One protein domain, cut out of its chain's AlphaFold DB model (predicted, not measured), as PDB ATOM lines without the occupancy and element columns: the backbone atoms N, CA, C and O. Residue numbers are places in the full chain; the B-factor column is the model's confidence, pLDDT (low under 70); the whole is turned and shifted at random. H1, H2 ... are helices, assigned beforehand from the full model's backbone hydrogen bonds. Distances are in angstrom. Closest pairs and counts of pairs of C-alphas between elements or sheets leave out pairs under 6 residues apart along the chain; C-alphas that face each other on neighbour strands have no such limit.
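Overview. This is residues 339 to 400 of the 637 residues of an uncharacterized protein of Actinomyces sp. (UniProt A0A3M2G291). This domain has little regular structure: a long looped stretch without a named element, residues 339 to 373, folds back on itself near residues 354 to 357 and makes one end, and two short helices, H1 then H2, set steeply to each other, lie toward the other end, with a tail after H2. The printed part has 62 residues, 17 of them in the two named helices; there is no named strand, and the class is all helix. It is only just compact, close to loose, with a radius of gyration of the C-alphas of 12.6 A and spans of 35 by 26 by 19 A.

Arrangement. H1, residues 374 to 383, and H2, residues 385 to 391, touch; their closest C-alphas, of Arg 381 and Phe 388, are 5.2 A apart. They run opposite ways at a steep tilt of 63 degrees. A tight link joins them. In both, each O i to N i+4 pair is within hydrogen-bond range.

Along the chain. H1 begins at C-alpha 374 (169.454, 119.954, 180.370) and is 13.9 A long. H2, 10.1 A long, ends at C-alpha 391 (162.537, 132.679, 176.655).

Size, cuts and confidence. The C-alphas farthest apart, of Thr 347 and Gly 400, are 37.0 A apart. The printed part has no cut. The model's pLDDT is under 70 at residues 339, 386 and 396 to 400.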
ATOM      1  N   HIS A 339     178.294 129.870 187.507       66.25
ATOM      2  CA  HIS A 339     178.854 128.951 188.496       66.25
ATOM      3  C   HIS A 339     178.468 127.488 188.226       66.25
ATOM      4  O   HIS A 339     178.428 126.649 189.133       66.25
ATOM      5  N   CYS A 340     178.165 127.170 186.966       81.62
ATOM      6  CA  CYS A 340     177.786 125.832 186.539       81.62
ATOM      7  C   CYS A 340     178.941 124.826 186.720       81.62
ATOM      8  O   CYS A 340     180.011 124.975 186.136       81.62
ATOM      9  N   ARG A 341     178.702 123.749 187.483       80.88
ATOM     10  CA  ARG A 341     179.662 122.642 187.693       80.88
ATOM     11  C   ARG A 341     179.423 121.430 186.780       80.88
ATOM     12  O   ARG A 341     180.000 120.375 187.008       80.88
ATOM     13  N   GLY A 342     178.527 121.550 185.798       80.50
ATOM     14  CA  GLY A 342     178.143 120.445 184.905       80.50
ATOM     15  C   GLY A 342     177.250 119.371 185.544       80.50
ATOM     16  O   GLY A 342     177.056 118.312 184.955       80.50
ATOM     17  N   LEU A 343     176.699 119.635 186.735       83.38
ATOM     18  CA  LEU A 343     175.737 118.760 187.414       83.38
ATOM     19  C   LEU A 343     174.337 118.991 186.832       83.38
ATOM     20  O   LEU A 343     173.616 119.909 187.234       83.38
ATOM     21  N   HIS A 344     174.007 118.201 185.810       89.56
ATOM     22  CA  HIS A 344     172.825 118.352 184.958       89.56
ATOM     23  C   HIS A 344     171.962 117.089 184.845       89.56
ATOM     24  O   HIS A 344     171.020 117.048 184.043       89.56
ATOM     25  N   ALA A 345     172.274 116.037 185.601       87.25
ATOM     26  CA  ALA A 345     171.443 114.847 185.662       87.25
ATOM     27  C   ALA A 345     170.088 115.171 186.305       87.25
ATOM     28  O   ALA A 345     169.955 116.068 187.132       87.25
ATOM     29  N   ARG A 346     169.055 114.392 185.969       85.88
ATOM     30  CA  ARG A 346     167.718 114.553 186.574       85.88
ATOM     31  C   ARG A 346     167.710 114.346 188.089       85.88
ATOM     32  O   ARG A 346     166.807 114.825 188.759       85.88
ATOM     33  N   THR A 347     168.680 113.589 188.592       86.81
ATOM     34  CA  THR A 347     168.880 113.293 190.012       86.81
ATOM     35  C   THR A 347     169.792 114.300 190.702       86.81
ATOM     36  O   THR A 347     169.917 114.241 191.924       86.81
ATOM     37  N   ASP A 348     170.447 115.189 189.949       88.88
ATOM     38  CA  ASP A 348     171.303 116.206 190.548       88.88
ATOM     39  C   ASP A 348     170.451 117.243 191.289       88.88
ATOM     40  O   ASP A 348     169.307 117.512 190.897       88.88
ATOM     41  N   PRO A 349     170.981 117.844 192.369       89.12
ATOM     42  CA  PRO A 349     170.263 118.877 193.095       89.12
ATOM     43  C   PRO A 349     169.856 120.034 192.165       89.12
ATOM     44  O   PRO A 349     170.691 120.508 191.393       89.12
ATOM     45  N   PRO A 350     168.607 120.530 192.244       92.50
ATOM     46  CA  PRO A 350     168.204 121.760 191.568       92.50
ATOM     47  C   PRO A 350     168.864 122.993 192.201       92.50
ATOM     48  O   PRO A 350     169.420 122.941 193.305       92.50
ATOM     49  N   ALA A 351     168.753 124.119 191.503       92.56
ATOM     50  CA  ALA A 351     169.058 125.442 192.021       92.56
ATOM     51  C   ALA A 351     168.291 125.728 193.315       92.56
ATOM     52  O   ALA A 351     167.104 125.415 193.428       92.56
ATOM     53  N   ARG A 352     168.987 126.307 194.299       92.38
ATOM     54  CA  ARG A 352     168.406 126.771 195.564       92.38
ATOM     55  C   ARG A 352     168.487 128.287 195.649       92.38
ATOM     56  O   ARG A 352     169.333 128.895 194.998       92.38
ATOM     57  N   PHE A 353     167.622 128.853 196.476       92.31
ATOM     58  CA  PHE A 353     167.473 130.289 196.645       92.31
ATOM     59  C   PHE A 353     167.539 130.652 198.131       92.31
ATOM     60  O   PHE A 353     167.164 129.824 198.966       92.31
ATOM     61  N   ASP A 354     168.063 131.836 198.438       88.44
ATOM     62  CA  ASP A 354     168.035 132.423 199.781       88.44
ATOM     63  C   ASP A 354     166.650 133.024 200.101       88.44
ATOM     64  O   ASP A 354     165.708 132.912 199.311       88.44
ATOM     65  N   GLU A 355     166.510 133.638 201.279       80.50
ATOM     66  CA  GLU A 355     165.266 134.293 201.719       80.50
ATOM     67  C   GLU A 355     164.907 135.496 200.832       80.50
ATOM     68  O   GLU A 355     163.734 135.825 200.639       80.50
ATOM     69  N   GLU A 356     165.908 136.106 200.194       77.50
ATOM     70  CA  GLU A 356     165.730 137.119 199.163       77.50
ATOM     71  C   GLU A 356     165.519 136.511 197.762       77.50
ATOM     72  O   GLU A 356     165.532 137.225 196.759       77.50
ATOM     73  N   GLY A 357     165.287 135.209 197.619       80.94
ATOM     74  CA  GLY A 357     165.047 134.593 196.315       80.94
ATOM     75  C   GLY A 357     166.223 134.707 195.333       80.94
ATOM     76  O   GLY A 357     166.032 134.492 194.136       80.94
ATOM     77  N   ARG A 358     167.430 135.040 195.801       86.31
ATOM     78  CA  ARG A 358     168.657 135.030 195.000       86.31
ATOM     79  C   ARG A 358     169.212 133.621 194.972       86.31
ATOM     80  O   ARG A 358     169.148 132.883 195.952       86.31
ATOM     81  N   TRP A 359     169.764 133.235 193.831       87.69
ATOM     82  CA  TRP A 359     170.381 131.924 193.690       87.69
ATOM     83  C   TRP A 359     171.569 131.766 194.645       87.69
ATOM     84  O   TRP A 359     172.413 132.653 194.739       87.69
ATOM     85  N   VAL A 360     171.649 130.620 195.327       88.25
ATOM     86  CA  VAL A 360     172.713 130.323 196.295       88.25
ATOM     87  C   VAL A 360     173.928 129.720 195.579       88.25
ATOM     88  O   VAL A 360     173.818 128.600 195.051       88.25
ATOM     89  N   PRO A 361     175.104 130.381 195.612       80.75
ATOM     90  CA  PRO A 361     176.321 129.864 195.007       80.75
ATOM     91  C   PRO A 361     176.728 128.484 195.517       80.75
ATOM     92  O   PRO A 361     176.762 128.217 196.715       80.75
ATOM     93  N   GLY A 362     177.046 127.581 194.587       76.12
ATOM     94  CA  GLY A 362     177.413 126.196 194.896       76.12
ATOM     95  C   GLY A 362     176.232 125.237 195.079       76.12
ATOM     96  O   GLY A 362     176.468 124.041 195.249       76.12
ATOM     97  N   SER A 363     174.987 125.724 194.997       85.75
ATOM     98  CA  SER A 363     173.811 124.870 194.810       85.75
ATOM     99  C   SER A 363     173.720 124.348 193.365       85.75
ATOM    100  O   SER A 363     174.609 124.591 192.544       85.75
ATOM    101  N   GLY A 364     172.671 123.585 193.042       89.12
ATOM    102  CA  GLY A 364     172.428 123.148 191.670       89.12
ATOM    103  C   GLY A 364     172.335 124.313 190.686       89.12
ATOM    104  O   GLY A 364     172.070 125.450 191.068       89.12
ATOM    105  N   CYS A 365     172.529 124.038 189.398       90.62
ATOM    106  CA  CYS A 365     172.501 125.084 188.370       90.62
ATOM    107  C   CYS A 365     171.255 125.043 187.479       90.62
ATOM    108  O   CYS A 365     171.057 125.960 186.697       90.62
ATOM    109  N   LEU A 366     170.401 124.021 187.571       93.81
ATOM    110  CA  LEU A 366     169.137 123.957 186.825       93.81
ATOM    111  C   LEU A 366     167.969 124.352 187.722       93.81
ATOM    112  O   LEU A 366     167.880 123.866 188.848       93.81
ATOM    113  N   LEU A 367     167.044 125.158 187.201       94.06
ATOM    114  CA  LEU A 367     165.840 125.566 187.930       94.06
ATOM    115  C   LEU A 367     164.993 124.363 188.365       94.06
ATOM    116  O   LEU A 367     164.551 124.272 189.509       94.06
ATOM    117  N   ASP A 368     164.788 123.430 187.435       93.00
ATOM    118  CA  ASP A 368     164.051 122.187 187.649       93.00
ATOM    119  C   ASP A 368     164.592 121.100 186.695       93.00
ATOM    120  O   ASP A 368     164.194 121.057 185.530       93.00
ATOM    121  N   PRO A 369     165.514 120.223 187.141       91.88
ATOM    122  CA  PRO A 369     166.138 119.197 186.300       91.88
ATOM    123  C   PRO A 369     165.157 118.210 185.651       91.88
ATOM    124  O   PRO A 369     165.490 117.571 184.647       91.88
ATOM    125  N   VAL A 370     163.958 118.049 186.221       90.19
ATOM    126  CA  VAL A 370     162.952 117.098 185.737       90.19
ATOM    127  C   VAL A 370     162.045 117.757 184.703       90.19
ATOM    128  O   VAL A 370     161.839 117.188 183.628       90.19
ATOM    129  N   ARG A 371     161.520 118.955 184.999       90.38
ATOM    130  CA  ARG A 371     160.648 119.713 184.081       90.38
ATOM    131  C   ARG A 371     161.410 120.398 182.959       90.38
ATOM    132  O   ARG A 371     160.869 120.549 181.869       90.38
ATOM    133  N   LEU A 372     162.658 120.780 183.216       94.12
ATOM    134  CA  LEU A 372     163.550 121.455 182.277       94.12
ATOM    135  C   LEU A 372     164.863 120.661 182.133       94.12
ATOM    136  O   LEU A 372     165.925 121.140 182.538       94.12
ATOM    137  N   PRO A 373     164.833 119.437 181.564       93.25
ATOM    138  CA  PRO A 373     166.035 118.622 181.438       93.25
ATOM    139  C   PRO A 373     167.098 119.322 180.596       93.25
ATOM    140  O   PRO A 373     166.816 119.807 179.496       93.25
ATOM    141  N   TRP A 374     168.352 119.274 181.052       93.56
ATOM    142  CA  TRP A 374     169.454 119.954 180.370       93.56
ATOM    143  C   TRP A 374     169.607 119.558 178.905       93.56
ATOM    144  O   TRP A 374     169.829 120.412 178.058       93.56
ATOM    145  N   ARG A 375     169.396 118.281 178.565       91.00
ATOM    146  CA  ARG A 375     169.447 117.809 177.171       91.00
ATOM    147  C   ARG A 375     168.481 118.567 176.252       91.00
ATOM    148  O   ARG A 375     168.784 118.767 175.078       91.00
ATOM    149  N   GLU A 376     167.308 118.949 176.752       91.75
ATOM    150  CA  GLU A 376     166.347 119.742 175.984       91.75
ATOM    151  C   GLU A 376     166.771 121.211 175.924       91.75
ATOM    152  O   GLU A 376     166.792 121.793 174.839       91.75
ATOM    153  N   LEU A 377     167.167 121.786 177.064       93.38
ATOM    154  CA  LEU A 377     167.658 123.164 177.143       93.38
ATOM    155  C   LEU A 377     168.869 123.386 176.229       93.38
ATOM    156  O   LEU A 377     168.884 124.341 175.463       93.38
ATOM    157  N   GLN A 378     169.827 122.459 176.218       90.56
ATOM    158  CA  GLN A 378     171.010 122.492 175.365       90.56
ATOM    159  C   GLN A 378     170.644 122.457 173.877       90.56
ATOM    160  O   GLN A 378     171.230 123.192 173.090       90.56
ATOM    161  N   ARG A 379     169.652 121.649 173.474       85.94
ATOM    162  CA  ARG A 379     169.163 121.634 172.082       85.94
ATOM    163  C   ARG A 379     168.528 122.961 171.693       85.94
ATOM    164  O   ARG A 379     168.765 123.434 170.589       85.94
ATOM    165  N   LYS A 380     167.734 123.559 172.585       84.75
ATOM    166  CA  LYS A 380     167.110 124.866 172.343       84.75
ATOM    167  C   LYS A 380     168.158 125.977 172.266       84.75
ATOM    168  O   LYS A 380     168.097 126.779 171.344       84.75
ATOM    169  N   ARG A 381     169.145 125.956 173.168       82.88
ATOM    170  CA  ARG A 381     170.306 126.855 173.179       82.88
ATOM    171  C   ARG A 381     171.125 126.746 171.893       82.88
ATOM    172  O   ARG A 381     171.459 127.760 171.303       82.88
ATOM    173  N   ALA A 382     171.410 125.527 171.438       72.94
ATOM    174  CA  ALA A 382     172.159 125.292 170.205       72.94
ATOM    175  C   ALA A 382     171.370 125.667 168.940       72.94
ATOM    176  O   ALA A 382     171.967 126.102 167.961       72.94
ATOM    177  N   ALA A 383     170.046 125.485 168.946       70.81
ATOM    178  CA  ALA A 383     169.192 125.846 167.819       70.81
ATOM    179  C   ALA A 383     169.069 127.367 167.646       70.81
ATOM    180  O   ALA A 383     169.119 127.857 166.523       70.81
ATOM    181  N   ASP A 384     168.890 128.099 168.748       75.56
ATOM    182  CA  ASP A 384     168.781 129.556 168.752       75.56
ATOM    183  C   ASP A 384     169.171 130.097 170.137       75.56
ATOM    184  O   ASP A 384     168.358 130.139 171.067       75.56
ATOM    185  N   GLN A 385     170.438 130.496 170.273       78.50
ATOM    186  CA  GLN A 385     171.014 131.004 171.523       78.50
ATOM    187  C   GLN A 385     170.259 132.235 172.035       78.50
ATOM    188  O   GLN A 385     170.019 132.356 173.233       78.50
ATOM    189  N   ARG A 386     169.821 133.119 171.136       67.81
ATOM    190  CA  ARG A 386     169.122 134.353 171.499       67.81
ATOM    191  C   ARG A 386     167.727 134.067 172.033       67.81
ATOM    192  O   ARG A 386     167.356 134.539 173.102       67.81
ATOM    193  N   ASN A 387     166.949 133.283 171.295       78.62
ATOM    194  CA  ASN A 387     165.615 132.885 171.725       78.62
ATOM    195  C   ASN A 387     165.682 132.057 173.018       78.62
ATOM    196  O   ASN A 387     164.771 132.129 173.839       78.62
ATOM    197  N   PHE A 388     166.768 131.310 173.234       83.88
ATOM    198  CA  PHE A 388     167.063 130.685 174.519       83.88
ATOM    199  C   PHE A 388     167.335 131.712 175.627       83.88
ATOM    200  O   PHE A 388     166.738 131.615 176.699       83.88
ATOM    201  N   ASP A 389     168.175 132.715 175.375       84.69
ATOM    202  CA  ASP A 389     168.481 133.764 176.349       84.69
ATOM    203  C   ASP A 389     167.230 134.558 176.770       84.69
ATOM    204  O   ASP A 389     167.028 134.820 177.954       84.69
ATOM    205  N   VAL A 390     166.326 134.858 175.837       83.75
ATOM    206  CA  VAL A 390     165.066 135.547 176.152       83.75
ATOM    207  C   VAL A 390     164.072 134.597 176.832       83.75
ATOM    208  O   VAL A 390     163.725 134.790 177.992       83.75
ATOM    209  N   LEU A 391     163.642 133.520 176.161       87.56
ATOM    210  CA  LEU A 391     162.537 132.679 176.655       87.56
ATOM    211  C   LEU A 391     162.903 131.786 177.834       87.56
ATOM    212  O   LEU A 391     162.005 131.384 178.572       87.56
ATOM    213  N   TYR A 392     164.168 131.380 177.958       91.56
ATOM    214  CA  TYR A 392     164.601 130.414 178.970       91.56
ATOM    215  C   TYR A 392     165.468 131.054 180.041       91.56
ATOM    216  O   TYR A 392     165.266 130.748 181.214       91.56
ATOM    217  N   GLN A 393     166.373 131.961 179.674       91.00
ATOM    218  CA  GLN A 393     167.184 132.700 180.646       91.00
ATOM    219  C   GLN A 393     166.509 133.978 181.159       91.00
ATOM    220  O   GLN A 393     167.014 134.568 182.106       91.00
ATOM    221  N   GLN A 394     165.363 134.377 180.586       90.19
ATOM    222  CA  GLN A 394     164.627 135.598 180.952       90.19
ATOM    223  C   GLN A 394     165.479 136.877 180.858       90.19
ATOM    224  O   GLN A 394     165.236 137.843 181.579       90.19
ATOM    225  N   LYS A 395     166.500 136.886 179.993       84.12
ATOM    226  CA  LYS A 395     167.397 138.033 179.827       84.12
ATOM    227  C   LYS A 395     166.734 139.127 178.992       84.12
ATOM    228  O   LYS A 395     166.005 138.845 178.040       84.12
ATOM    229  N   ASP A 396     167.114 140.370 179.275       69.62
ATOM    230  CA  ASP A 396     166.817 141.548 178.452       69.62
ATOM    231  C   ASP A 396     167.687 141.568 177.181       69.62
ATOM    232  O   ASP A 396     168.506 142.458 176.965       69.62
ATOM    233  N   VAL A 397     167.543 140.553 176.325       57.09
ATOM    234  CA  VAL A 397     168.183 140.523 175.004       57.09
ATOM    235  C   VAL A 397     167.140 140.962 173.988       57.09
ATOM    236  O   VAL A 397     166.145 140.269 173.795       57.09
ATOM    237  N   ALA A 398     167.327 142.125 173.347       53.41
ATOM    238  CA  ALA A 398     166.411 142.597 172.296       53.41
ATOM    239  C   ALA A 398     166.182 141.476 171.277       53.41
ATOM    240  O   ALA A 398     167.136 140.754 171.012       53.41
ATOM    241  N   SER A 399     164.984 141.274 170.717       42.56
ATOM    242  CA  SER A 399     164.716 140.249 169.692       42.56
ATOM    243  C   SER A 399     164.785 140.816 168.263       42.56
ATOM    244  O   SER A 399     163.845 140.726 167.486       42.56
ATOM    245  N   GLY A 400     165.926 141.376 167.874       50.22
ATOM    246  CA  GLY A 400     166.289 141.689 166.485       50.22
ATOM    247  C   GLY A 400     167.715 142.231 166.424       50.22
ATOM    248  O   GLY A 400     168.162 142.855 167.387       50.22
TER     249      GLY A 400